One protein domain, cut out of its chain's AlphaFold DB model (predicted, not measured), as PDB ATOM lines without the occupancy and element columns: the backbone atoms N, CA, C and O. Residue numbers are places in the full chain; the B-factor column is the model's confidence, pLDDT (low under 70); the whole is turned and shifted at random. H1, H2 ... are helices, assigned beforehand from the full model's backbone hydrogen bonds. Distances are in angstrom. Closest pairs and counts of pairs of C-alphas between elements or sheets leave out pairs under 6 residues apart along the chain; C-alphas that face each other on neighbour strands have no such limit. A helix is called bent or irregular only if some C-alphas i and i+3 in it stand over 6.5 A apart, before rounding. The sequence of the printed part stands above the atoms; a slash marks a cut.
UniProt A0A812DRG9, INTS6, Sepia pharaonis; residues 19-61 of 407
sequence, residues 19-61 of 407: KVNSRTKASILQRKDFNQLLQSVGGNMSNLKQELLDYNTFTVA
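What this domain is: This is residues 19 to 61 of the 407 residues of the protein "INTS6" of Sepia pharaonis (UniProt A0A812DRG9). The printed part is a loose, drawn-out open loop: residues 19 to 33, with no named element, run along one side, H1 makes the turn at the far end, and H2 comes back along the other side. The two ends of the printed part lie at the same end of the loop, and the two helices do not meet. The 43 printed residues have two named helices, H1 then H2, and no named strand; the class is all helix, though under half of the residues, 19 of 43, are in named elements. The whole is loose, with a radius of gyration of the C-alphas of 11.9 A, and only just elongated, spanning 35 by 20 by 11 A.

Where its parts are: The printed part begins at C-alpha 19, at (35.131, -25.115, 65.548). Residues 19 to 33 lead to H1, residues 34 to 41, which begins at C-alpha 34, at (22.390, -6.664, 78.327), and is 10.9 A long from first to last C-alpha. H2, residues 47 to 57, is 16.8 A long and ends at C-alpha 57, at (37.382, -21.225, 71.239).

How they stand to each other: H1 and H2 are apart, with no C-alpha of one within 8 A of the other. A tight link of 5 residues joins them. Residues 39 to 44, of which 39 to 41 belong to H1, stand free. In H1 every O i to N i+4 pair is within hydrogen-bond range; in H2 3 of 7 are, beside 5 of 8 O i to N i+3 pairs. H2 is neither bent nor irregular, but only just: C-alphas 54 and 57 are 6.3 A apart.

The domain as a whole: The two C-alphas farthest apart, those of Ser 40 and Ala 61, are 35.9 A apart, while the first and last printed C-alphas, of Lys 19 and Ala 61, are 9.1 A apart. The printed part has no cut. Its mean pLDDT is 71.7, and 18 residues are under 70: 22 to 30, 42 to 43, 45 to 49 and 55 to 56.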
ATOM      1  N   LYS A  19      35.158 -26.430  64.892       83.94
ATOM      2  CA  LYS A  19      35.131 -25.115  65.548       83.94
ATOM      3  C   LYS A  19      33.706 -24.566  65.555       83.94
ATOM      4  O   LYS A  19      33.106 -24.368  64.496       83.94
ATOM      5  N   VAL A  20      33.158 -24.315  66.744       78.00
ATOM      6  CA  VAL A  20      31.772 -23.856  66.899       78.00
ATOM      7  C   VAL A  20      31.699 -22.344  66.699       78.00
ATOM      8  O   VAL A  20      31.827 -21.554  67.627       78.00
ATOM      9  N   ASN A  21      31.456 -21.933  65.455       72.81
ATOM     10  CA  ASN A  21      31.141 -20.543  65.144       72.81
ATOM     11  C   ASN A  21      29.736 -20.190  65.656       72.81
ATOM     12  O   ASN A  21      28.736 -20.686  65.126       72.81
ATOM     13  N   SER A  22      29.647 -19.292  66.641       69.56
ATOM     14  CA  SER A  22      28.361 -18.744  67.084       69.56
ATOM     15  C   SER A  22      27.667 -18.010  65.930       69.56
ATOM     16  O   SER A  22      28.218 -17.081  65.333       69.56
ATOM     17  N   ARG A  23      26.448 -18.442  65.586       63.72
ATOM     18  CA  ARG A  23      25.714 -17.939  64.411       63.72
ATOM     19  C   ARG A  23      25.215 -16.498  64.601       63.72
ATOM     20  O   ARG A  23      25.005 -15.784  63.622       63.72
ATOM     21  N   THR A  24      25.055 -16.049  65.844       59.34
ATOM     22  CA  THR A  24      24.614 -14.698  66.206       59.34
ATOM     23  C   THR A  24      25.800 -13.739  66.343       59.34
ATOM     24  O   THR A  24      26.299 -13.481  67.435       59.34
ATOM     25  N   LYS A  25      26.212 -13.128  65.220       53.81
ATOM     26  CA  LYS A  25      27.183 -12.009  65.227       53.81
ATOM     27  C   LYS A  25      26.707 -10.799  66.041       53.81
ATOM     28  O   LYS A  25      27.539 -10.045  66.530       53.81
ATOM     29  N   ALA A  26      25.393 -10.639  66.212       55.62
ATOM     30  CA  ALA A  26      24.822  -9.824  67.277       55.62
ATOM     31  C   ALA A  26      25.022 -10.557  68.611       55.62
ATOM     32  O   ALA A  26      24.150 -11.308  69.057       55.62
ATOM     33  N   SER A  27      26.201 -10.385  69.214       61.78
ATOM     34  CA  SER A  27      26.500 -11.007  70.502       61.78
ATOM     35  C   SER A  27      25.540 -10.475  71.562       61.78
ATOM     36  O   SER A  27      25.271  -9.275  71.624       61.78
ATOM     37  N   ILE A  28      25.060 -11.353  72.446       65.31
ATOM     38  CA  ILE A  28      24.241 -10.950  73.595       65.31
ATOM     39  C   ILE A  28      24.985  -9.913  74.461       65.31
ATOM     40  O   ILE A  28      24.350  -9.003  74.981       65.31
ATOM     41  N   LEU A  29      26.325  -9.945  74.491       64.62
ATOM     42  CA  LEU A  29      27.170  -8.964  75.186       64.62
ATOM     43  C   LEU A  29      27.166  -7.560  74.543       64.62
ATOM     44  O   LEU A  29      27.530  -6.591  75.203       64.62
ATOM     45  N   GLN A  30      26.775  -7.432  73.269       68.44
ATOM     46  CA  GLN A  30      26.719  -6.160  72.527       68.44
ATOM     47  C   GLN A  30      25.359  -5.453  72.638       68.44
ATOM     48  O   GLN A  30      25.213  -4.313  72.191       68.44
ATOM     49  N   ARG A  31      24.344  -6.107  73.218       76.19
ATOM     50  CA  ARG A  31      23.028  -5.498  73.455       76.19
ATOM     51  C   ARG A  31      23.136  -4.381  74.496       76.19
ATOM     52  O   ARG A  31      23.670  -4.590  75.580       76.19
ATOM     53  N   LYS A  32      22.585  -3.199  74.198       76.00
ATOM     54  CA  LYS A  32      22.611  -2.044  75.123       76.00
ATOM     55  C   LYS A  32      21.902  -2.349  76.450       76.00
ATOM     56  O   LYS A  32      22.341  -1.899  77.502       76.00
ATOM     57  N   ASP A  33      20.858  -3.168  76.391       80.31
ATOM     58  CA  ASP A  33      20.057  -3.657  77.513       80.31
ATOM     59  C   ASP A  33      20.679  -4.856  78.262       80.31
ATOM     60  O   ASP A  33      20.198  -5.220  79.333       80.31
ATOM     61  N   PHE A  34      21.778  -5.446  77.767       75.25
ATOM     62  CA  PHE A  34      22.390  -6.664  78.327       75.25
ATOM     63  C   PHE A  34      22.704  -6.567  79.823       75.25
ATOM     64  O   PHE A  34      22.381  -7.477  80.582       75.25
ATOM     65  N   ASN A  35      23.315  -5.461  80.260       75.44
ATOM     66  CA  ASN A  35      23.695  -5.282  81.663       75.44
ATOM     67  C   ASN A  35      22.466  -5.170  82.580       75.44
ATOM     68  O   ASN A  35      22.492  -5.688  83.692       75.44
ATOM     69  N   GLN A  36      21.387  -4.547  82.103       79.50
ATOM     70  CA  GLN A  36      20.144  -4.379  82.856       79.50
ATOM     71  C   GLN A  36      19.356  -5.697  82.924       79.50
ATOM     72  O   GLN A  36      18.834  -6.056  83.979       79.50
ATOM     73  N   LEU A  37      19.354  -6.472  81.832       75.88
ATOM     74  CA  LEU A  37      18.779  -7.816  81.796       75.88
ATOM     75  C   LEU A  37      19.532  -8.775  82.737       75.88
ATOM     76  O   LEU A  37      18.893  -9.478  83.514       75.88
ATOM     77  N   LEU A  38      20.870  -8.747  82.758       73.81
ATOM     78  CA  LEU A  38      21.677  -9.535  83.707       73.81
ATOM     79  C   LEU A  38      21.402  -9.165  85.170       73.81
ATOM     80  O   LEU A  38      21.272 -10.057  86.006       73.81
ATOM     81  N   GLN A  39      21.266  -7.871  85.474       74.94
ATOM     82  CA  GLN A  39      20.922  -7.404  86.822       74.94
ATOM     83  C   GLN A  39      19.540  -7.905  87.266       74.94
ATOM     84  O   GLN A  39      19.399  -8.344  88.403       74.94
ATOM     85  N   SER A  40      18.547  -7.930  86.366       74.19
ATOM     86  CA  SER A  40      17.204  -8.457  86.669       74.19
ATOM     87  C   SER A  40      17.158  -9.965  86.959       74.19
ATOM     88  O   SER A  40      16.221 -10.434  87.597       74.19
ATOM     89  N   VAL A  41      18.179 -10.718  86.530       73.56
ATOM     90  CA  VAL A  41      18.307 -12.172  86.750       73.56
ATOM     91  C   VAL A  41      19.095 -12.493  88.036       73.56
ATOM     92  O   VAL A  41      19.122 -13.640  88.473       73.56
ATOM     93  N   GLY A  42      19.726 -11.500  88.677       65.19
ATOM     94  CA  GLY A  42      20.403 -11.660  89.975       65.19
ATOM     95  C   GLY A  42      21.680 -12.519  89.960       65.19
ATOM     96  O   GLY A  42      22.178 -12.894  91.018       65.19
ATOM     97  N   GLY A  43      22.212 -12.851  88.779       64.75
ATOM     98  CA  GLY A  43      23.386 -13.716  88.624       64.75
ATOM     99  C   GLY A  43      24.730 -13.004  88.827       64.75
ATOM    100  O   GLY A  43      24.860 -11.801  88.598       64.75
ATOM    101  N   ASN A  44      25.768 -13.767  89.195       70.12
ATOM    102  CA  ASN A  44      27.133 -13.255  89.370       70.12
ATOM    103  C   ASN A  44      27.701 -12.693  88.049       70.12
ATOM    104  O   ASN A  44      28.115 -13.424  87.147       70.12
ATOM    105  N   MET A  45      27.705 -11.362  87.963       63.91
ATOM    106  CA  MET A  45      27.757 -10.583  86.720       63.91
ATOM    107  C   MET A  45      29.114 -10.594  85.986       63.91
ATOM    108  O   MET A  45      29.186 -10.168  84.831       63.91
ATOM    109  N   SER A  46      30.178 -11.077  86.634       67.50
ATOM    110  CA  SER A  46      31.498 -11.334  86.041       67.50
ATOM    111  C   SER A  46      31.559 -12.710  85.370       67.50
ATOM    112  O   SER A  46      31.820 -12.791  84.170       67.50
ATOM    113  N   ASN A  47      31.257 -13.775  86.120       69.75
ATOM    114  CA  ASN A  47      31.396 -15.168  85.681       69.75
ATOM    115  C   ASN A  47      30.611 -15.446  84.392       69.75
ATOM    116  O   ASN A  47      31.188 -15.929  83.425       69.75
ATOM    117  N   LEU A  48      29.334 -15.047  84.332       69.38
ATOM    118  CA  LEU A  48      28.484 -15.295  83.159       69.38
ATOM    119  C   LEU A  48      28.993 -14.585  81.888       69.38
ATOM    120  O   LEU A  48      28.809 -15.077  80.778       69.38
ATOM    121  N   LYS A  49      29.656 -13.426  82.024       69.75
ATOM    122  CA  LYS A  49      30.263 -12.730  80.877       69.75
ATOM    123  C   LYS A  49      31.520 -13.432  80.376       69.75
ATOM    124  O   LYS A  49      31.792 -13.365  79.183       69.75
ATOM    125  N   GLN A  50      32.271 -14.071  81.270       73.50
ATOM    126  CA  GLN A  50      33.468 -14.832  80.926       73.50
ATOM    127  C   GLN A  50      33.094 -16.179  80.291       73.50
ATOM    128  O   GLN A  50      33.535 -16.463  79.184       73.50
ATOM    129  N   GLU A  51      32.150 -16.905  80.891       71.19
ATOM    130  CA  GLU A  51      31.588 -18.157  80.367       71.19
ATOM    131  C   GLU A  51      31.049 -17.998  78.929       71.19
ATOM    132  O   GLU A  51      31.352 -18.807  78.053       71.19
ATOM    133  N   LEU A  52      30.336 -16.900  78.625       70.12
ATOM    134  CA  LEU A  52      29.875 -16.606  77.257       70.12
ATOM    135  C   LEU A  52      31.002 -16.269  76.256       70.12
ATOM    136  O   LEU A  52      30.760 -16.324  75.048       70.12
ATOM    137  N   LEU A  53      32.202 -15.905  76.717       71.56
ATOM    138  CA  LEU A  53      33.376 -15.661  75.868       71.56
ATOM    139  C   LEU A  53      34.214 -16.929  75.668       71.56
ATOM    140  O   LEU A  53      34.743 -17.131  74.573       71.56
ATOM    141  N   ASP A  54      34.293 -17.802  76.673       70.12
ATOM    142  CA  ASP A  54      35.098 -19.031  76.643       70.12
ATOM    143  C   ASP A  54      34.669 -19.979  75.501       70.12
ATOM    144  O   ASP A  54      35.512 -20.561  74.805       70.12
ATOM    145  N   TYR A  55      33.363 -20.040  75.197       69.94
ATOM    146  CA  TYR A  55      32.826 -20.805  74.059       69.94
ATOM    147  C   TYR A  55      33.355 -20.368  72.683       69.94
ATOM    148  O   TYR A  55      33.272 -21.142  71.731       69.94
ATOM    149  N   ASN A  56      33.939 -19.173  72.545       68.50
ATOM    150  CA  ASN A  56      34.453 -18.673  71.265       68.50
ATOM    151  C   ASN A  56      35.724 -19.413  70.783       68.50
ATOM    152  O   ASN A  56      36.182 -19.193  69.662       68.50
ATOM    153  N   THR A  57      36.290 -20.301  71.611       74.75
ATOM    154  CA  THR A  57      37.382 -21.225  71.239       74.75
ATOM    155  C   THR A  57      36.952 -22.697  71.185       74.75
ATOM    156  O   THR A  57      37.773 -23.572  70.915       74.75
ATOM    157  N   PHE A  58      35.668 -22.990  71.418       82.50
ATOM    158  CA  PHE A  58      35.172 -24.351  71.596       82.50
ATOM    159  C   PHE A  58      35.218 -25.173  70.295       82.50
ATOM    160  O   PHE A  58      34.711 -24.763  69.243       82.50
ATOM    161  N   THR A  59      35.789 -26.374  70.382       85.00
ATOM    162  CA  THR A  59      35.871 -27.342  69.284       85.00
ATOM    163  C   THR A  59      35.152 -28.634  69.658       85.00
ATOM    164  O   THR A  59      35.412 -29.242  70.695       85.00
ATOM    165  N   VAL A  60      34.239 -29.087  68.797       87.00
ATOM    166  CA  VAL A  60      33.609 -30.404  68.944       87.00
ATOM    167  C   VAL A  60      34.589 -31.461  68.445       87.00
ATOM    168  O   VAL A  60      34.935 -31.485  67.262       87.00
ATOM    169  N   ALA A  61      35.030 -32.340  69.343       85.00
ATOM    170  CA  ALA A  61      35.868 -33.478  68.987       85.00
ATOM    171  C   ALA A  61      35.127 -34.419  68.020       85.00
ATOM    172  O   ALA A  61      33.996 -34.836  68.281       85.00
TER     173      ALA A  61